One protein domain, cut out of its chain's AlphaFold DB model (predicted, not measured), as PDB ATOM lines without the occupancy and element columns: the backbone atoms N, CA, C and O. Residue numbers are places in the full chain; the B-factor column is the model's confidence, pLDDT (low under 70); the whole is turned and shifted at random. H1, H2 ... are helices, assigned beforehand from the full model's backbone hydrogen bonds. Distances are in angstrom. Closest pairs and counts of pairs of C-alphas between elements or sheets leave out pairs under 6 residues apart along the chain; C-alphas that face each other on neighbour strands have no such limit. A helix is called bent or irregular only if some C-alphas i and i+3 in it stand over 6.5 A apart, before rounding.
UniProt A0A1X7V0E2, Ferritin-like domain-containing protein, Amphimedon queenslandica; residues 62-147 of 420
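This is residues 62 to 147 of the 420 residues of the protein "Ferritin-like domain-containing protein" of Amphimedon queenslandica (UniProt A0A1X7V0E2). The longest helix, H1, crosses H5 steeply; H5 and H4 form a helical hairpin, and short H3 and H2 lie near H1's two ends. The 86 printed residues include five named helices, H1 to H5 in order, and no named strand: all helix. The whole is compact, radius of gyration of the C-alphas 12.2 A, spans 37 by 29 by 22 A.

Find C-alpha 68 at (375.979, -273.044, 153.284), beginning H1, residues 68 to 82, 19.1 A. H1 is only just irregular, C-alphas 70 and 73 being 6.9 A apart; so is H2, residues 84 to 88, 8.3 A, with 85 and 88 at 6.6 A. H3 is residues 95 to 98, 5.2 A; H4, 101 to 112, 16.6 A. H5, residues 129 to 140, 16.9 A, ends at C-alpha 140, (366.736, -266.816, 159.137).

From H1, look to H5: close but not clearly touching, closest C-alphas Ile 72 and Ile 135, 6.6 A, a steep tilt of 66 degrees. H5 touches H4, closest C-alphas Leu 139 and Ile 104, 6.4 A, a shallow tilt of 29 degrees, opposite ways. H1 is close but not clearly touching H3, closest C-alphas Trp 68 and Tyr 95, 7.2 A, and H2, His 80 and His 87, 7.0 A. Every O i to N i+4 pair is within hydrogen-bond range in H4 and H5, 8 of 11 in H1, 0 of 1 in H2, where 1 of 2 O i to N i+3 pairs is; H3 is too short.

The printed part has no cut; H4 to H5 is a long link. pLDDT is under 70 at 13 residues, among them 144 to 147.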
ATOM      1  N   PRO A  62     373.366-272.983 169.631       83.50
ATOM      2  CA  PRO A  62     372.522-271.836 169.328       83.50
ATOM      3  C   PRO A  62     373.305-270.543 169.110       83.50
ATOM      4  O   PRO A  62     372.719-269.615 168.559       83.50
ATOM      5  N   ASP A  63     374.597-270.479 169.431       83.44
ATOM      6  CA  ASP A  63     375.443-269.296 169.241       83.44
ATOM      7  C   ASP A  63     376.331-269.418 167.990       83.44
ATOM      8  O   ASP A  63     376.704-268.415 167.380       83.44
ATOM      9  N   LYS A  64     376.570-270.642 167.502       83.31
ATOM     10  CA  LYS A  64     377.365-270.905 166.291       83.31
ATOM     11  C   LYS A  64     376.705-270.395 165.006       83.31
ATOM     12  O   LYS A  64     375.536-270.680 164.737       83.31
ATOM     13  N   THR A  65     377.460-269.698 164.156       81.81
ATOM     14  CA  THR A  65     377.027-269.382 162.788       81.81
ATOM     15  C   THR A  65     377.163-270.613 161.893       81.81
ATOM     16  O   THR A  65     378.179-271.309 161.883       81.81
ATOM     17  N   TYR A  66     376.107-270.900 161.140       84.75
ATOM     18  CA  TYR A  66     376.079-272.009 160.195       84.75
ATOM     19  C   TYR A  66     376.221-271.466 158.775       84.75
ATOM     20  O   TYR A  66     375.633-270.447 158.428       84.75
ATOM     21  N   THR A  67     377.024-272.134 157.956       82.75
ATOM     22  CA  THR A  67     377.364-271.716 156.587       82.75
ATOM     23  C   THR A  67     376.766-272.680 155.569       82.75
ATOM     24  O   THR A  67     376.602-273.871 155.844       82.75
ATOM     25  N   TRP A  68     376.487-272.187 154.357       80.56
ATOM     26  CA  TRP A  68     375.979-273.044 153.284       80.56
ATOM     27  C   TRP A  68     376.885-274.251 153.014       80.56
ATOM     28  O   TRP A  68     376.415-275.376 153.080       80.56
ATOM     29  N   VAL A  69     378.167-274.033 152.720       73.81
ATOM     30  CA  VAL A  69     379.060-275.091 152.213       73.81
ATOM     31  C   VAL A  69     379.395-276.127 153.284       73.81
ATOM     32  O   VAL A  69     379.355-277.321 152.997       73.81
ATOM     33  N   ASP A  70     379.680-275.688 154.512       73.50
ATOM     34  CA  ASP A  70     380.171-276.600 155.551       73.50
ATOM     35  C   ASP A  70     379.036-277.349 156.252       73.50
ATOM     36  O   ASP A  70     379.221-278.483 156.687       73.50
ATOM     37  N   HIS A  71     377.857-276.728 156.367       81.38
ATOM     38  CA  HIS A  71     376.799-277.227 157.246       81.38
ATOM     39  C   HIS A  71     375.521-277.634 156.501       81.38
ATOM     40  O   HIS A  71     374.934-278.668 156.810       81.38
ATOM     41  N   ILE A  72     375.075-276.852 155.513       86.06
ATOM     42  CA  ILE A  72     373.736-277.018 154.913       86.06
ATOM     43  C   ILE A  72     373.778-277.810 153.604       86.06
ATOM     44  O   ILE A  72     372.989-278.733 153.396       86.06
ATOM     45  N   GLN A  73     374.722-277.480 152.726       80.12
ATOM     46  CA  GLN A  73     374.902-278.091 151.416       80.12
ATOM     47  C   GLN A  73     375.098-279.607 151.493       80.12
ATOM     48  O   GLN A  73     374.493-280.280 150.658       80.12
ATOM     49  N   PRO A  74     375.873-280.184 152.437       76.88
ATOM     50  CA  PRO A  74     376.035-281.636 152.513       76.88
ATOM     51  C   PRO A  74     374.695-282.343 152.746       76.88
ATOM     52  O   PRO A  74     374.362-283.298 152.043       76.88
ATOM     53  N   ILE A  75     373.883-281.799 153.659       81.69
ATOM     54  CA  ILE A  75     372.559-282.317 154.012       81.69
ATOM     55  C   ILE A  75     371.616-282.172 152.816       81.69
ATOM     56  O   ILE A  75     371.072-283.149 152.299       81.69
ATOM     57  N   PHE A  76     371.453-280.954 152.308       84.38
ATOM     58  CA  PHE A  76     370.515-280.674 151.225       84.38
ATOM     59  C   PHE A  76     370.905-281.329 149.895       84.38
ATOM     60  O   PHE A  76     370.025-281.735 149.134       84.38
ATOM     61  N   SER A  77     372.199-281.518 149.627       77.19
ATOM     62  CA  SER A  77     372.669-282.281 148.466       77.19
ATOM     63  C   SER A  77     372.338-283.764 148.603       77.19
ATOM     64  O   SER A  77     371.938-284.388 147.623       77.19
ATOM     65  N   GLN A  78     372.435-284.340 149.805       74.12
ATOM     66  CA  GLN A  78     371.988-285.713 150.043       74.12
ATOM     67  C   GLN A  78     370.486-285.853 149.748       74.12
ATOM     68  O   GLN A  78     370.086-286.723 148.973       74.12
ATOM     69  N   TYR A  79     369.662-284.937 150.265       75.50
ATOM     70  CA  TYR A  79     368.223-284.910 149.981       75.50
ATOM     71  C   TYR A  79     367.909-284.694 148.498       75.50
ATOM     72  O   TYR A  79     367.050-285.376 147.940       75.50
ATOM     73  N   HIS A  80     368.647-283.811 147.824       76.44
ATOM     74  CA  HIS A  80     368.535-283.617 146.382       76.44
ATOM     75  C   HIS A  80     368.757-284.930 145.617       76.44
ATOM     76  O   HIS A  80     368.001-285.239 144.698       76.44
ATOM     77  N   HIS A  81     369.746-285.740 145.997       70.44
ATOM     78  CA  HIS A  81     369.999-287.023 145.336       70.44
ATOM     79  C   HIS A  81     368.951-288.095 145.659       70.44
ATOM     80  O   HIS A  81     368.641-288.935 144.809       70.44
ATOM     81  N   LEU A  82     368.400-288.080 146.872       68.75
ATOM     82  CA  LEU A  82     367.451-289.091 147.334       68.75
ATOM     83  C   LEU A  82     366.025-288.863 146.830       68.75
ATOM     84  O   LEU A  82     365.318-289.835 146.557       68.75
ATOM     85  N   TYR A  83     365.630-287.605 146.630       71.62
ATOM     86  CA  TYR A  83     364.283-287.225 146.199       71.62
ATOM     87  C   TYR A  83     364.315-286.510 144.839       71.62
ATOM     88  O   TYR A  83     364.009-285.322 144.752       71.62
ATOM     89  N   PRO A  84     364.618-287.218 143.731       67.31
ATOM     90  CA  PRO A  84     364.764-286.608 142.406       67.31
ATOM     91  C   PRO A  84     363.480-285.964 141.862       67.31
ATOM     92  O   PRO A  84     363.536-285.145 140.952       67.31
ATOM     93  N   VAL A  85     362.312-286.302 142.420       66.25
ATOM     94  CA  VAL A  85     361.038-285.632 142.099       66.25
ATOM     95  C   VAL A  85     361.058-284.160 142.532       66.25
ATOM     96  O   VAL A  85     360.484-283.319 141.847       66.25
ATOM     97  N   MET A  86     361.781-283.826 143.607       65.88
ATOM     98  CA  MET A  86     361.895-282.452 144.100       65.88
ATOM     99  C   MET A  86     362.681-281.544 143.152       65.88
ATOM    100  O   MET A  86     362.539-280.335 143.248       65.88
ATOM    101  N   HIS A  87     363.447-282.080 142.192       73.56
ATOM    102  CA  HIS A  87     364.275-281.272 141.281       73.56
ATOM    103  C   HIS A  87     363.475-280.237 140.485       73.56
ATOM    104  O   HIS A  87     363.997-279.163 140.200       73.56
ATOM    105  N   GLY A  88     362.221-280.548 140.138       63.22
ATOM    106  CA  GLY A  88     361.331-279.635 139.413       63.22
ATOM    107  C   GLY A  88     360.593-278.624 140.295       63.22
ATOM    108  O   GLY A  88     359.979-277.708 139.762       63.22
ATOM    109  N   ILE A  89     360.640-278.796 141.619       69.56
ATOM    110  CA  ILE A  89     359.921-277.971 142.602       69.56
ATOM    111  C   ILE A  89     360.915-277.078 143.352       69.56
ATOM    112  O   ILE A  89     360.751-275.864 143.407       69.56
ATOM    113  N   LEU A  90     361.972-277.679 143.900       76.81
ATOM    114  CA  LEU A  90     363.007-277.029 144.693       76.81
ATOM    115  C   LEU A  90     364.345-277.753 144.503       76.81
ATOM    116  O   LEU A  90     364.510-278.913 144.891       76.81
ATOM    117  N   ASN A  91     365.339-277.051 143.957       79.06
ATOM    118  CA  ASN A  91     366.675-277.609 143.820       79.06
ATOM    119  C   ASN A  91     367.493-277.413 145.109       79.06
ATOM    120  O   ASN A  91     368.240-276.448 145.244       79.06
ATOM    121  N   LEU A  92     367.384-278.380 146.024       82.25
ATOM    122  CA  LEU A  92     368.087-278.377 147.310       82.25
ATOM    123  C   LEU A  92     369.626-278.376 147.190       82.25
ATOM    124  O   LEU A  92     370.290-277.907 148.101       82.25
ATOM    125  N   SER A  93     370.225-278.824 146.080       78.12
ATOM    126  CA  SER A  93     371.692-278.776 145.920       78.12
ATOM    127  C   SER A  93     372.218-277.391 145.520       78.12
ATOM    128  O   SER A  93     373.428-277.163 145.518       78.12
ATOM    129  N   ASN A  94     371.330-276.442 145.199       77.75
ATOM    130  CA  ASN A  94     371.691-275.116 144.717       77.75
ATOM    131  C   ASN A  94     371.328-274.028 145.736       77.75
ATOM    132  O   ASN A  94     370.150-273.756 145.967       77.75
ATOM    133  N   TYR A  95     372.351-273.333 146.244       79.25
ATOM    134  CA  TYR A  95     372.213-272.197 147.161       79.25
ATOM    135  C   TYR A  95     371.148-271.192 146.707       79.25
ATOM    136  O   TYR A  95     370.219-270.906 147.448       79.25
ATOM    137  N   TYR A  96     371.228-270.700 145.468       79.44
ATOM    138  CA  TYR A  96     370.330-269.650 144.974       79.44
ATOM    139  C   TYR A  96     368.884-270.125 144.812       79.44
ATOM    140  O   TYR A  96     367.956-269.322 144.889       79.44
ATOM    141  N   SER A  97     368.682-271.424 144.576       80.38
ATOM    142  CA  SER A  97     367.339-272.005 144.553       80.38
ATOM    143  C   SER A  97     366.748-272.012 145.960       80.38
ATOM    144  O   SER A  97     365.617-271.562 146.146       80.38
ATOM    145  N   VAL A  98     367.534-272.450 146.947       82.94
ATOM    146  CA  VAL A  98     367.143-272.515 148.361       82.94
ATOM    147  C   VAL A  98     366.898-271.125 148.946       82.94
ATOM    148  O   VAL A  98     365.877-270.918 149.590       82.94
ATOM    149  N   THR A  99     367.780-270.160 148.678       84.50
ATOM    150  CA  THR A  99     367.705-268.811 149.258       84.50
ATOM    151  C   THR A  99     366.765-267.863 148.516       84.50
ATOM    152  O   THR A  99     366.738-266.667 148.805       84.50
ATOM    153  N   SER A 100     366.011-268.345 147.527       83.50
ATOM    154  CA  SER A 100     364.990-267.512 146.893       83.50
ATOM    155  C   SER A 100     363.873-267.191 147.905       83.50
ATOM    156  O   SER A 100     363.482-268.078 148.667       83.50
ATOM    157  N   PRO A 101     363.315-265.962 147.926       77.75
ATOM    158  CA  PRO A 101     362.336-265.559 148.944       77.75
ATOM    159  C   PRO A 101     361.122-266.493 149.055       77.75
ATOM    160  O   PRO A 101     360.610-266.731 150.146       77.75
ATOM    161  N   GLN A 102     360.685-267.060 147.926       78.06
ATOM    162  CA  GLN A 102     359.578-268.017 147.872       78.06
ATOM    163  C   GLN A 102     359.942-269.348 148.543       78.06
ATOM    164  O   GLN A 102     359.162-269.880 149.330       78.06
ATOM    165  N   ASN A 103     361.143-269.867 148.279       81.75
ATOM    166  CA  ASN A 103     361.564-271.173 148.780       81.75
ATOM    167  C   ASN A 103     361.990-271.130 150.248       81.75
ATOM    168  O   ASN A 103     361.697-272.082 150.967       81.75
ATOM    169  N   ILE A 104     362.584-270.028 150.725       86.25
ATOM    170  CA  ILE A 104     362.837-269.825 152.162       86.25
ATOM    171  C   ILE A 104     361.519-269.876 152.940       86.25
ATOM    172  O   ILE A 104     361.434-270.584 153.939       86.25
ATOM    173  N   GLY A 105     360.475-269.179 152.469       82.12
ATOM    174  CA  GLY A 105     359.165-269.186 153.128       82.12
ATOM    175  C   GLY A 105     358.545-270.584 153.206       82.12
ATOM    176  O   GLY A 105     358.055-270.983 154.261       82.12
ATOM    177  N   LEU A 106     358.624-271.357 152.118       83.19
ATOM    178  CA  LEU A 106     358.130-272.738 152.064       83.19
ATOM    179  C   LEU A 106     358.932-273.692 152.963       83.19
ATOM    180  O   LEU A 106     358.349-274.529 153.655       83.19
ATOM    181  N   LEU A 107     360.261-273.568 152.969       87.12
ATOM    182  CA  LEU A 107     361.134-274.371 153.823       87.12
ATOM    183  C   LEU A 107     360.907-274.045 155.299       87.12
ATOM    184  O   LEU A 107     360.732-274.960 156.094       87.12
ATOM    185  N   ASN A 108     360.823-272.763 155.654       87.12
ATOM    186  CA  ASN A 108     360.586-272.344 157.029       87.12
ATOM    187  C   ASN A 108     359.214-272.819 157.534       87.12
ATOM    188  O   ASN A 108     359.121-273.381 158.623       87.12
ATOM    189  N   LEU A 109     358.159-272.686 156.719       84.75
ATOM    190  CA  LEU A 109     356.833-273.213 157.052       84.75
ATOM    191  C   LEU A 109     356.886-274.731 157.269       84.75
ATOM    192  O   LEU A 109     356.546-275.218 158.336       84.75
ATOM    193  N   SER A 110     357.371-275.487 156.286       83.75
ATOM    194  CA  SER A 110     357.321-276.953 156.334       83.75
ATOM    195  C   SER A 110     358.269-277.600 157.358       83.75
ATOM    196  O   SER A 110     358.020-278.730 157.779       83.75
ATOM    197  N   MET A 111     359.337-276.907 157.776       88.44
ATOM    198  CA  MET A 111     360.310-277.388 158.770       88.44
ATOM    199  C   MET A 111     359.978-276.986 160.216       88.44
ATOM    200  O   MET A 111     360.539-277.585 161.135       88.44
ATOM    201  N   SER A 112     359.105-275.995 160.428       87.38
ATOM    202  CA  SER A 112     358.739-275.485 161.763       87.38
ATOM    203  C   SER A 112     357.434-276.057 162.328       87.38
ATOM    204  O   SER A 112     357.191-275.924 163.526       87.38
ATOM    205  N   LEU A 113     356.607-276.692 161.489       86.56
ATOM    206  CA  LEU A 113     355.343-277.306 161.905       86.56
ATOM    207  C   LEU A 113     355.544-278.499 162.854       86.56
ATOM    208  O   LEU A 113     356.625-279.087 162.934       86.56
ATOM    209  N   ASP A 114     354.473-278.859 163.566       84.81
ATOM    210  CA  ASP A 114     354.439-280.076 164.379       84.81
ATOM    211  C   ASP A 114     354.644-281.314 163.499       84.81
ATOM    212  O   ASP A 114     354.143-281.378 162.378       84.81
ATOM    213  N   ILE A 115     355.355-282.321 164.012       79.19
ATOM    214  CA  ILE A 115     355.669-283.543 163.255       79.19
ATOM    215  C   ILE A 115     354.419-284.330 162.826       79.19
ATOM    216  O   ILE A 115     354.497-285.130 161.894       79.19
ATOM    217  N   ASN A 116     353.276-284.114 163.488       81.44
ATOM    218  CA  ASN A 116     351.996-284.735 163.150       81.44
ATOM    219  C   ASN A 116     351.151-283.890 162.180       81.44
ATOM    220  O   ASN A 116     350.086-284.343 161.759       81.44
ATOM    221  N   ASP A 117     351.585-282.678 161.820       82.25
ATOM    222  CA  ASP A 117     350.888-281.841 160.843       82.25
ATOM    223  C   ASP A 117     351.080-282.402 159.424       82.25
ATOM    224  O   ASP A 117     352.192-282.729 159.010       82.25
ATOM    225  N   ALA A 118     350.004-282.481 158.639       74.50
ATOM    226  CA  ALA A 118     350.051-282.991 157.265       74.50
ATOM    227  C   ALA A 118     350.934-282.147 156.323       74.50
ATOM    228  O   ALA A 118     351.372-282.638 155.281       74.50
ATOM    229  N   SER A 119     351.184-280.884 156.677       76.75
ATOM    230  CA  SER A 119     352.043-279.959 155.933       76.75
ATOM    231  C   SER A 119     353.500-279.986 156.413       76.75
ATOM    232  O   SER A 119     354.354-279.341 155.797       76.75
ATOM    233  N   TYR A 120     353.810-280.744 157.475       80.69
ATOM    234  CA  TYR A 120     355.185-281.041 157.864       80.69
ATOM    235  C   TYR A 120     355.831-281.918 156.790       80.69
ATOM    236  O   TYR A 120     355.307-282.964 156.400       80.69
ATOM    237  N   MET A 121     356.967-281.472 156.257       73.62
ATOM    238  CA  MET A 121     357.600-282.134 155.117       73.62
ATOM    239  C   MET A 121     357.933-283.604 155.461       73.62
ATOM    240  O   MET A 121     358.664-283.860 156.409       73.62
ATOM    241  N   PRO A 122     357.522-284.615 154.672       63.28
ATOM    242  CA  PRO A 122     357.821-286.019 154.997       63.28
ATOM    243  C   PRO A 122     359.322-286.313 155.136       63.28
ATOM    244  O   PRO A 122     359.729-287.208 155.867       63.28
ATOM    245  N   VAL A 123     360.137-285.522 154.441       65.50
ATOM    246  CA  VAL A 123     361.598-285.597 154.399       65.50
ATOM    247  C   VAL A 123     362.246-285.050 155.678       65.50
ATOM    248  O   VAL A 123     363.301-285.525 156.082       65.50
ATOM    249  N   THR A 124     361.617-284.095 156.368       64.56
ATOM    250  CA  THR A 124     362.130-283.569 157.648       64.56
ATOM    251  C   THR A 124     361.873-284.530 158.803       64.56
ATOM    252  O   THR A 124     362.498-284.401 159.852       64.56
ATOM    253  N   ARG A 125     361.009-285.538 158.615       71.62
ATOM    254  CA  ARG A 125     360.889-286.696 159.516       71.62
ATOM    255  C   ARG A 125     362.138-287.581 159.489       71.62
ATOM    256  O   ARG A 125     362.400-288.307 160.441       71.62
ATOM    257  N   ASP A 126     362.903-287.505 158.402       71.69
ATOM    258  CA  ASP A 126     364.128-288.270 158.210       71.69
ATOM    259  C   ASP A 126     365.385-287.505 158.667       71.69
ATOM    260  O   ASP A 126     366.485-288.032 158.519       71.69
ATOM    261  N   LEU A 127     365.223-286.304 159.242       79.25
ATOM    262  CA  LEU A 127     366.292-285.407 159.684       79.25
ATOM    263  C   LEU A 127     366.382-285.341 161.228       79.25
ATOM    264  O   LEU A 127     365.362-285.095 161.876       79.25
ATOM    265  N   PRO A 128     367.581-285.471 161.835       81.00
ATOM    266  CA  PRO A 128     367.790-285.257 163.268       81.00
ATOM    267  C   PRO A 128     367.348-283.859 163.728       81.00
ATOM    268  O   PRO A 128     367.582-282.860 163.042       81.00
ATOM    269  N   GLU A 129     366.792-283.759 164.938       82.88
ATOM    270  CA  GLU A 129     366.339-282.484 165.514       82.88
ATOM    271  C   GLU A 129     367.439-281.394 165.561       82.88
ATOM    272  O   GLU A 129     367.148-280.258 165.170       82.88
ATOM    273  N   PRO A 130     368.702-281.688 165.947       85.25
ATOM    274  CA  PRO A 130     369.784-280.698 165.919       85.25
ATOM    275  C   PRO A 130     370.060-280.141 164.518       85.25
ATOM    276  O   PRO A 130     370.233-278.936 164.343       85.25
ATOM    277  N   GLN A 131     370.047-281.005 163.498       86.31
ATOM    278  CA  GLN A 131     370.256-280.603 162.107       86.31
ATOM    279  C   GLN A 131     369.070-279.785 161.577       86.31
ATOM    280  O   GLN A 131     369.270-278.814 160.848       86.31
ATOM    281  N   ARG A 132     367.837-280.116 161.984       89.00
ATOM    282  CA  ARG A 132     366.649-279.308 161.663       89.00
ATOM    283  C   ARG A 132     366.753-277.905 162.259       89.00
ATOM    284  O   ARG A 132     366.522-276.934 161.547       89.00
ATOM    285  N   LYS A 133     367.135-277.789 163.536       89.31
ATOM    286  CA  LYS A 133     367.354-276.494 164.210       89.31
ATOM    287  C   LYS A 133     368.461-275.683 163.539       89.31
ATOM    288  O   LYS A 133     368.281-274.495 163.303       89.31
ATOM    289  N   MET A 134     369.558-276.338 163.164       89.31
ATOM    290  CA  MET A 134     370.647-275.736 162.394       89.31
ATOM    291  C   MET A 134     370.160-275.148 161.064       89.31
ATOM    292  O   MET A 134     370.487-274.008 160.739       89.31
ATOM    293  N   ILE A 135     369.361-275.905 160.309       91.06
ATOM    294  CA  ILE A 135     368.799-275.451 159.033       91.06
ATOM    295  C   ILE A 135     367.833-274.283 159.237       91.06
ATOM    296  O   ILE A 135     367.945-273.293 158.521       91.06
ATOM    297  N   LEU A 136     366.928-274.363 160.217       91.81
ATOM    298  CA  LEU A 136     365.999-273.275 160.538       91.81
ATOM    299  C   LEU A 136     366.748-271.988 160.907       91.81
ATOM    300  O   LEU A 136     366.471-270.943 160.329       91.81
ATOM    301  N   LYS A 137     367.767-272.083 161.770       90.94
ATOM    302  CA  LYS A 137     368.623-270.945 162.132       90.94
ATOM    303  C   LYS A 137     369.349-270.361 160.917       90.94
ATOM    304  O   LYS A 137     369.450-269.148 160.775       90.94
ATOM    305  N   TRP A 138     369.852-271.207 160.019       91.69
ATOM    306  CA  TRP A 138     370.491-270.733 158.791       91.69
ATOM    307  C   TRP A 138     369.498-270.068 157.823       91.69
ATOM    308  O   TRP A 138     369.860-269.105 157.155       91.69
ATOM    309  N   LEU A 139     368.246-270.532 157.753       90.88
ATOM    310  CA  LEU A 139     367.213-269.934 156.897       90.88
ATOM    311  C   LEU A 139     366.808-268.518 157.341       90.88
ATOM    312  O   LEU A 139     366.366-267.739 156.498       90.88
ATOM    313  N   GLU A 140     366.973-268.174 158.622       88.56
ATOM    314  CA  GLU A 140     366.736-266.816 159.137       88.56
ATOM    315  C   GLU A 140     367.741-265.800 158.577       88.56
ATOM    316  O   GLU A 140     367.373-264.666 158.271       88.56
ATOM    317  N   ASN A 141     369.004-266.209 158.413       85.88
ATOM    318  CA  ASN A 141     370.063-265.380 157.848       85.88
ATOM    319  C   ASN A 141     371.021-266.235 156.991       85.88
ATOM    320  O   ASN A 141     372.045-266.708 157.496       85.88
ATOM    321  N   PRO A 142     370.694-266.482 155.706       84.00
ATOM    322  CA  PRO A 142     371.440-267.417 154.878       84.00
ATOM    323  C   PRO A 142     372.809-266.852 154.490       84.00
ATOM    324  O   PRO A 142     372.930-266.024 153.590       84.00
ATOM    325  N   VAL A 143     373.862-267.352 155.143       76.12
ATOM    326  CA  VAL A 143     375.248-266.961 154.852       76.12
ATOM    327  C   VAL A 143     375.863-267.887 153.801       76.12
ATOM    328  O   VAL A 143     375.951-269.114 153.974       76.12
ATOM    329  N   LYS A 144     376.334-267.286 152.705       65.50
ATOM    330  CA  LYS A 144     377.214-267.913 151.713       65.50
ATOM    331  C   LYS A 144     378.652-267.621 152.139       65.50
ATOM    332  O   LYS A 144     378.980-266.459 152.317       65.50
ATOM    333  N   GLN A 145     379.509-268.635 152.264       61.00
ATOM    334  CA  GLN A 145     380.907-268.574 152.759       61.00
ATOM    335  C   GLN A 145     381.776-267.349 152.355       61.00
ATOM    336  O   GLN A 145     382.774-267.065 153.004       61.00
ATOM    337  N   LEU A 146     381.431-266.626 151.288       47.06
ATOM    338  CA  LEU A 146     382.173-265.488 150.737       47.06
ATOM    339  C   LEU A 146     382.102-264.191 151.564       47.06
ATOM    340  O   LEU A 146     382.974-263.344 151.391       47.06
ATOM    341  N   GLU A 147     381.124-264.011 152.456       48.12
ATOM    342  CA  GLU A 147     381.012-262.761 153.233       48.12
ATOM    343  C   GLU A 147     381.919-262.721 154.481       48.12
ATOM    344  O   GLU A 147     382.282-261.638 154.931       48.12
TER     345      GLU A 147